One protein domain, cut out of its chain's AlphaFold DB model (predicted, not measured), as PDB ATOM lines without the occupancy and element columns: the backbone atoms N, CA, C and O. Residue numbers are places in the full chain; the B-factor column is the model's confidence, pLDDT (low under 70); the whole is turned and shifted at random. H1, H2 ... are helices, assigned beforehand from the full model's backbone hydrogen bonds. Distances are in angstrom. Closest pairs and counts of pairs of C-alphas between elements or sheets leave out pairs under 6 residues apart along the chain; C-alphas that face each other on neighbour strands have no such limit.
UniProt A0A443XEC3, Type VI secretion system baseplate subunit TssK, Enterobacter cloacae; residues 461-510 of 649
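Overview. This is residues 461 to 510 of the 649 residues of the protein "Type VI secretion system baseplate subunit TssK" of Enterobacter cloacae (UniProt A0A443XEC3). The domain is an open hook of four helices in which no helix touches another: H1 sits by itself at one end of the long axis, a drawn-out link of residues 471 to 479 leads across to H2, and there the backbone turns through the small H3 and folds back with H4, the longest helix. Residues 461 to 474, with H1 among them, stick out from the rest. The printed part has 50 residues, with four named helices in the order H1, H2, H3, H4 and no named strand, and its class is all helix. It is only just extended, close to loose, with a radius of gyration of the C-alphas of 14.7 A, and its elongated outline spans 39 by 22 by 21 A.

Arrangement. H1, residues 462 to 470, stands free. It is joined to H2, residues 480 to 486, by a short link of 9 residues, and the two helices are apart. A tight link of 4 residues leads from H2 to H3, residues 491 to 494. H2 and H3 are close but not clearly touching, with 1 pair of C-alphas within 8 A, those of Phe 486 and Ser 492, 6.6 A apart. H3 and H4, residues 496 to 510, meet only through their link, a tight one of 1 residue. H1 is apart from H3 and from H4, and H2 is apart from H4. In H1, H2 and H4 every pair of O i and N i+4 is within hydrogen-bond range. H3 is too short for such a pair, and its 1 pair of O i and N i+3 is not within range.

Along the chain. H1 has 9 residues and begins at C-alpha 462, at (314.261, 445.084, 485.284); its first and last C-alphas are 12.4 A apart. H2 has 7 residues over 10.0 A, and its first C-alpha, that of Ala 480, is at (343.991, 448.249, 464.606). H3 has 4 residues, Asn 491 to Thr 494, over 5.1 A. H4 has 15 residues over 20.9 A and ends at C-alpha 510, at (325.630, 437.846, 462.535).

Size, cuts and confidence. The two C-alphas farthest apart are those of Ala 463 and Lys 488, at 39.6 A, and the first and last printed C-alphas, those of Asp 461 and Val 510, are 29.5 A apart. Residues 461 to 474, of which 462 to 470 belong to H1, stand free, and so do residues 493 to 498, of which 496 to 498 belong to H4. The other 30 residues span 28 by 18 by 9 A. The printed part has no cut, and no link is long. The mean pLDDT of the printed part is 83.9; residues 461 and 493 are under 70.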
ATOM      1  N   ASP A 461     315.312 448.960 488.022       69.94
ATOM      2  CA  ASP A 461     314.167 448.104 487.692       69.94
ATOM      3  C   ASP A 461     314.448 447.263 486.437       69.94
ATOM      4  O   ASP A 461     314.977 447.777 485.446       69.94
ATOM      5  N   ASP A 462     314.032 445.996 486.419       74.19
ATOM      6  CA  ASP A 462     314.261 445.084 485.284       74.19
ATOM      7  C   ASP A 462     313.756 445.655 483.942       74.19
ATOM      8  O   ASP A 462     314.369 445.460 482.887       74.19
ATOM      9  N   ALA A 463     312.689 446.457 483.971       76.38
ATOM     10  CA  ALA A 463     312.176 447.180 482.806       76.38
ATOM     11  C   ALA A 463     313.175 448.215 482.242       76.38
ATOM     12  O   ALA A 463     313.276 448.402 481.030       76.38
ATOM     13  N   THR A 464     313.960 448.870 483.100       80.00
ATOM     14  CA  THR A 464     315.002 449.810 482.658       80.00
ATOM     15  C   THR A 464     316.210 449.085 482.072       80.00
ATOM     16  O   THR A 464     316.758 449.537 481.066       80.00
ATOM     17  N   ASN A 465     316.569 447.916 482.614       81.88
ATOM     18  CA  ASN A 465     317.651 447.084 482.079       81.88
ATOM     19  C   ASN A 465     317.298 446.496 480.704       81.88
ATOM     20  O   ASN A 465     318.132 446.493 479.798       81.88
ATOM     21  N   THR A 466     316.053 446.049 480.513       82.19
ATOM     22  CA  THR A 466     315.572 445.553 479.209       82.19
ATOM     23  C   THR A 466     315.508 446.659 478.155       82.19
ATOM     24  O   THR A 466     315.945 446.449 477.020       82.19
ATOM     25  N   LEU A 467     315.065 447.865 478.529       85.44
ATOM     26  CA  LEU A 467     315.107 449.027 477.643       85.44
ATOM     27  C   LEU A 467     316.552 449.394 477.275       85.44
ATOM     28  O   LEU A 467     316.848 449.549 476.093       85.44
ATOM     29  N   ALA A 468     317.460 449.469 478.253       84.62
ATOM     30  CA  ALA A 468     318.872 449.768 478.018       84.62
ATOM     31  C   ALA A 468     319.544 448.735 477.097       84.62
ATOM     32  O   ALA A 468     320.307 449.110 476.208       84.62
ATOM     33  N   ALA A 469     319.214 447.450 477.250       84.44
ATOM     34  CA  ALA A 469     319.707 446.390 476.375       84.44
ATOM     35  C   ALA A 469     319.184 446.524 474.932       84.44
ATOM     36  O   ALA A 469     319.938 446.298 473.989       84.44
ATOM     37  N   SER A 470     317.924 446.940 474.743       86.50
ATOM     38  CA  SER A 470     317.326 447.110 473.407       86.50
ATOM     39  C   SER A 470     317.954 448.240 472.579       86.50
ATOM     40  O   SER A 470     317.935 448.190 471.352       86.50
ATOM     41  N   VAL A 471     318.534 449.249 473.236       87.38
ATOM     42  CA  VAL A 471     319.162 450.413 472.584       87.38
ATOM     43  C   VAL A 471     320.689 450.398 472.683       87.38
ATOM     44  O   VAL A 471     321.338 451.400 472.378       87.38
ATOM     45  N   ALA A 472     321.273 449.275 473.106       85.19
ATOM     46  CA  ALA A 472     322.716 449.129 473.195       85.19
ATOM     47  C   ALA A 472     323.371 449.333 471.811       85.19
ATOM     48  O   ALA A 472     322.816 448.905 470.791       85.19
ATOM     49  N   PRO A 473     324.545 449.989 471.750       83.06
ATOM     50  CA  PRO A 473     325.252 450.175 470.492       83.06
ATOM     51  C   PRO A 473     325.591 448.818 469.872       83.06
ATOM     52  O   PRO A 473     325.921 447.860 470.576       83.06
ATOM     53  N   LEU A 474     325.519 448.741 468.542       82.19
ATOM     54  CA  LEU A 474     325.895 447.525 467.829       82.19
ATOM     55  C   LEU A 474     327.379 447.212 468.091       82.19
ATOM     56  O   LEU A 474     328.192 448.137 468.084       82.19
ATOM     57  N   PRO A 475     327.750 445.939 468.318       80.94
ATOM     58  CA  PRO A 475     329.137 445.580 468.588       80.94
ATOM     59  C   PRO A 475     330.042 445.949 467.409       80.94
ATOM     60  O   PRO A 475     329.850 445.450 466.298       80.94
ATOM     61  N   GLU A 476     331.041 446.796 467.651       84.62
ATOM     62  CA  GLU A 476     332.049 447.156 466.653       84.62
ATOM     63  C   GLU A 476     333.326 446.321 466.840       84.62
ATOM     64  O   GLU A 476     333.757 446.089 467.977       84.62
ATOM     65  N   PRO A 477     333.954 445.851 465.745       87.06
ATOM     66  CA  PRO A 477     335.239 445.177 465.838       87.06
ATOM     67  C   PRO A 477     336.310 446.146 466.345       87.06
ATOM     68  O   PRO A 477     336.284 447.344 466.066       87.06
ATOM     69  N   MET A 478     337.294 445.610 467.066       87.50
ATOM     70  CA  MET A 478     338.406 446.410 467.572       87.50
ATOM     71  C   MET A 478     339.162 447.091 466.429       87.50
ATOM     72  O   MET A 478     339.465 446.485 465.400       87.50
ATOM     73  N   THR A 479     339.533 448.347 466.647       92.44
ATOM     74  CA  THR A 479     340.409 449.078 465.728       92.44
ATOM     75  C   THR A 479     341.830 448.508 465.767       92.44
ATOM     76  O   THR A 479     342.272 447.959 466.778       92.44
ATOM     77  N   ALA A 480     342.590 448.678 464.681       87.88
ATOM     78  CA  ALA A 480     343.991 448.249 464.606       87.88
ATOM     79  C   ALA A 480     344.856 448.654 465.829       87.88
ATOM     80  O   ALA A 480     345.493 447.772 466.408       87.88
ATOM     81  N   PRO A 481     344.843 449.917 466.315       90.12
ATOM     82  CA  PRO A 481     345.621 450.291 467.499       90.12
ATOM     83  C   PRO A 481     345.157 449.593 468.788       90.12
ATOM     84  O   PRO A 481     345.975 449.316 469.666       90.12
ATOM     85  N   GLN A 482     343.867 449.267 468.913       90.00
ATOM     86  CA  GLN A 482     343.343 448.518 470.061       90.00
ATOM     87  C   GLN A 482     343.770 447.044 470.012       90.00
ATOM     88  O   GLN A 482     344.102 446.471 471.049       90.00
ATOM     89  N   ILE A 483     343.807 446.436 468.821       88.38
ATOM     90  CA  ILE A 483     344.296 445.062 468.625       88.38
ATOM     91  C   ILE A 483     345.771 444.963 469.035       88.38
ATOM     92  O   ILE A 483     346.153 444.046 469.766       88.38
ATOM     93  N   ASP A 484     346.595 445.926 468.622       87.50
ATOM     94  CA  ASP A 484     348.019 445.952 468.969       87.50
ATOM     95  C   ASP A 484     348.269 446.207 470.459       87.50
ATOM     96  O   ASP A 484     349.237 445.685 471.021       87.50
ATOM     97  N   ALA A 485     347.398 446.965 471.127       88.31
ATOM     98  CA  ALA A 485     347.428 447.111 472.579       88.31
ATOM     99  C   ALA A 485     347.051 445.799 473.291       88.31
ATOM    100  O   ALA A 485     347.742 445.386 474.222       88.31
ATOM    101  N   PHE A 486     346.011 445.099 472.822       85.38
ATOM    102  CA  PHE A 486     345.559 443.836 473.414       85.38
ATOM    103  C   PHE A 486     346.590 442.711 473.265       85.38
ATOM    104  O   PHE A 486     346.849 441.991 474.227       85.38
ATOM    105  N   ARG A 487     347.273 442.610 472.117       85.81
ATOM    106  CA  ARG A 487     348.361 441.633 471.888       85.81
ATOM    107  C   ARG A 487     349.523 441.734 472.881       85.81
ATOM    108  O   ARG A 487     350.298 440.787 473.007       85.81
ATOM    109  N   LYS A 488     349.687 442.879 473.549       86.50
ATOM    110  CA  LYS A 488     350.738 443.098 474.555       86.50
ATOM    111  C   LYS A 488     350.341 442.623 475.956       86.50
ATOM    112  O   LYS A 488     351.186 442.639 476.841       86.50
ATOM    113  N   THR A 489     349.087 442.220 476.165       85.00
ATOM    114  CA  THR A 489     348.597 441.708 477.455       85.00
ATOM    115  C   THR A 489     348.809 440.200 477.581       85.00
ATOM    116  O   THR A 489     348.743 439.478 476.583       85.00
ATOM    117  N   ASP A 490     349.014 439.708 478.806       74.88
ATOM    118  CA  ASP A 490     349.194 438.273 479.073       74.88
ATOM    119  C   ASP A 490     347.957 437.444 478.676       74.88
ATOM    120  O   ASP A 490     348.104 436.367 478.096       74.88
ATOM    121  N   ASN A 491     346.747 437.997 478.848       72.12
ATOM    122  CA  ASN A 491     345.475 437.356 478.476       72.12
ATOM    123  C   ASN A 491     345.386 436.999 476.985       72.12
ATOM    124  O   ASN A 491     344.726 436.026 476.622       72.12
ATOM    125  N   SER A 492     346.076 437.742 476.113       72.12
ATOM    126  CA  SER A 492     346.106 437.431 474.677       72.12
ATOM    127  C   SER A 492     346.753 436.072 474.369       72.12
ATOM    128  O   SER A 492     346.454 435.475 473.335       72.12
ATOM    129  N   ARG A 493     347.622 435.567 475.261       67.75
ATOM    130  CA  ARG A 493     348.352 434.301 475.094       67.75
ATOM    131  C   ARG A 493     347.716 433.148 475.861       67.75
ATOM    132  O   ARG A 493     347.727 432.027 475.361       67.75
ATOM    133  N   THR A 494     347.181 433.407 477.051       71.81
ATOM    134  CA  THR A 494     346.622 432.375 477.938       71.81
ATOM    135  C   THR A 494     345.149 432.067 477.678       71.81
ATOM    136  O   THR A 494     344.733 430.935 477.895       71.81
ATOM    137  N   GLU A 495     344.361 433.025 477.175       78.56
ATOM    138  CA  GLU A 495     342.898 432.893 477.044       78.56
ATOM    139  C   GLU A 495     342.400 432.959 475.591       78.56
ATOM    140  O   GLU A 495     341.220 433.206 475.331       78.56
ATOM    141  N   SER A 496     343.282 432.736 474.613       79.50
ATOM    142  CA  SER A 496     342.950 432.859 473.186       79.50
ATOM    143  C   SER A 496     341.767 431.978 472.765       79.50
ATOM    144  O   SER A 496     340.931 432.429 471.987       79.50
ATOM    145  N   ALA A 497     341.641 430.769 473.322       82.88
ATOM    146  CA  ALA A 497     340.534 429.855 473.038       82.88
ATOM    147  C   ALA A 497     339.163 430.436 473.433       82.88
ATOM    148  O   ALA A 497     338.232 430.391 472.633       82.88
ATOM    149  N   ILE A 498     339.060 431.053 474.615       88.81
ATOM    150  CA  ILE A 498     337.810 431.646 475.123       88.81
ATOM    151  C   ILE A 498     337.390 432.827 474.242       88.81
ATOM    152  O   ILE A 498     336.218 432.980 473.889       88.81
ATOM    153  N   TRP A 499     338.347 433.675 473.858       86.75
ATOM    154  CA  TRP A 499     338.063 434.821 472.998       86.75
ATOM    155  C   TRP A 499     337.724 434.404 471.565       86.75
ATOM    156  O   TRP A 499     336.803 434.971 470.981       86.75
ATOM    157  N   LEU A 500     338.395 433.387 471.017       88.19
ATOM    158  CA  LEU A 500     338.073 432.836 469.698       88.19
ATOM    159  C   LEU A 500     336.684 432.200 469.669       88.19
ATOM    160  O   LEU A 500     335.956 432.399 468.700       88.19
ATOM    161  N   GLU A 501     336.281 431.502 470.729       88.62
ATOM    162  CA  GLU A 501     334.930 430.956 470.858       88.62
ATOM    163  C   GLU A 501     333.875 432.074 470.869       88.62
ATOM    164  O   GLU A 501     332.911 432.031 470.106       88.62
ATOM    165  N   ARG A 502     334.087 433.142 471.652       89.81
ATOM    166  CA  ARG A 502     333.179 434.304 471.682       89.81
ATOM    167  C   ARG A 502     333.100 435.029 470.342       89.81
ATOM    168  O   ARG A 502     332.005 435.380 469.906       89.81
ATOM    169  N   ILE A 503     334.237 435.232 469.674       88.81
ATOM    170  CA  ILE A 503     334.287 435.827 468.331       88.81
ATOM    171  C   ILE A 503     333.541 434.931 467.340       88.81
ATOM    172  O   ILE A 503     332.746 435.433 466.553       88.81
ATOM    173  N   THR A 504     333.740 433.614 467.412       90.62
ATOM    174  CA  THR A 504     333.052 432.640 466.553       90.62
ATOM    175  C   THR A 504     331.542 432.698 466.762       90.62
ATOM    176  O   THR A 504     330.796 432.790 465.790       90.62
ATOM    177  N   ASN A 505     331.079 432.742 468.011       89.06
ATOM    178  CA  ASN A 505     329.658 432.883 468.328       89.06
ATOM    179  C   ASN A 505     329.078 434.204 467.808       89.06
ATOM    180  O   ASN A 505     327.981 434.206 467.253       89.06
ATOM    181  N   GLN A 506     329.819 435.311 467.914       87.31
ATOM    182  CA  GLN A 506     329.392 436.602 467.374       87.31
ATOM    183  C   GLN A 506     329.315 436.583 465.840       87.31
ATOM    184  O   GLN A 506     328.335 437.059 465.269       87.31
ATOM    185  N   VAL A 507     330.317 436.006 465.167       87.69
ATOM    186  CA  VAL A 507     330.335 435.856 463.703       87.69
ATOM    187  C   VAL A 507     329.163 434.992 463.252       87.69
ATOM    188  O   VAL A 507     328.404 435.414 462.387       87.69
ATOM    189  N   ASN A 508     328.953 433.836 463.880       88.56
ATOM    190  CA  ASN A 508     327.834 432.950 463.566       88.56
ATOM    191  C   ASN A 508     326.485 433.632 463.821       88.56
ATOM    192  O   ASN A 508     325.579 433.530 462.999       88.56
ATOM    193  N   GLY A 509     326.357 434.382 464.919       85.50
ATOM    194  CA  GLY A 509     325.150 435.138 465.243       85.50
ATOM    195  C   GLY A 509     324.805 436.196 464.196       85.50
ATOM    196  O   GLY A 509     323.631 436.360 463.877       85.50
ATOM    197  N   VAL A 510     325.809 436.875 463.629       85.31
ATOM    198  CA  VAL A 510     325.630 437.846 462.535       85.31
ATOM    199  C   VAL A 510     325.342 437.141 461.208       85.31
ATOM    200  O   VAL A 510     324.427 437.546 460.494       85.31
TER     201      VAL A 510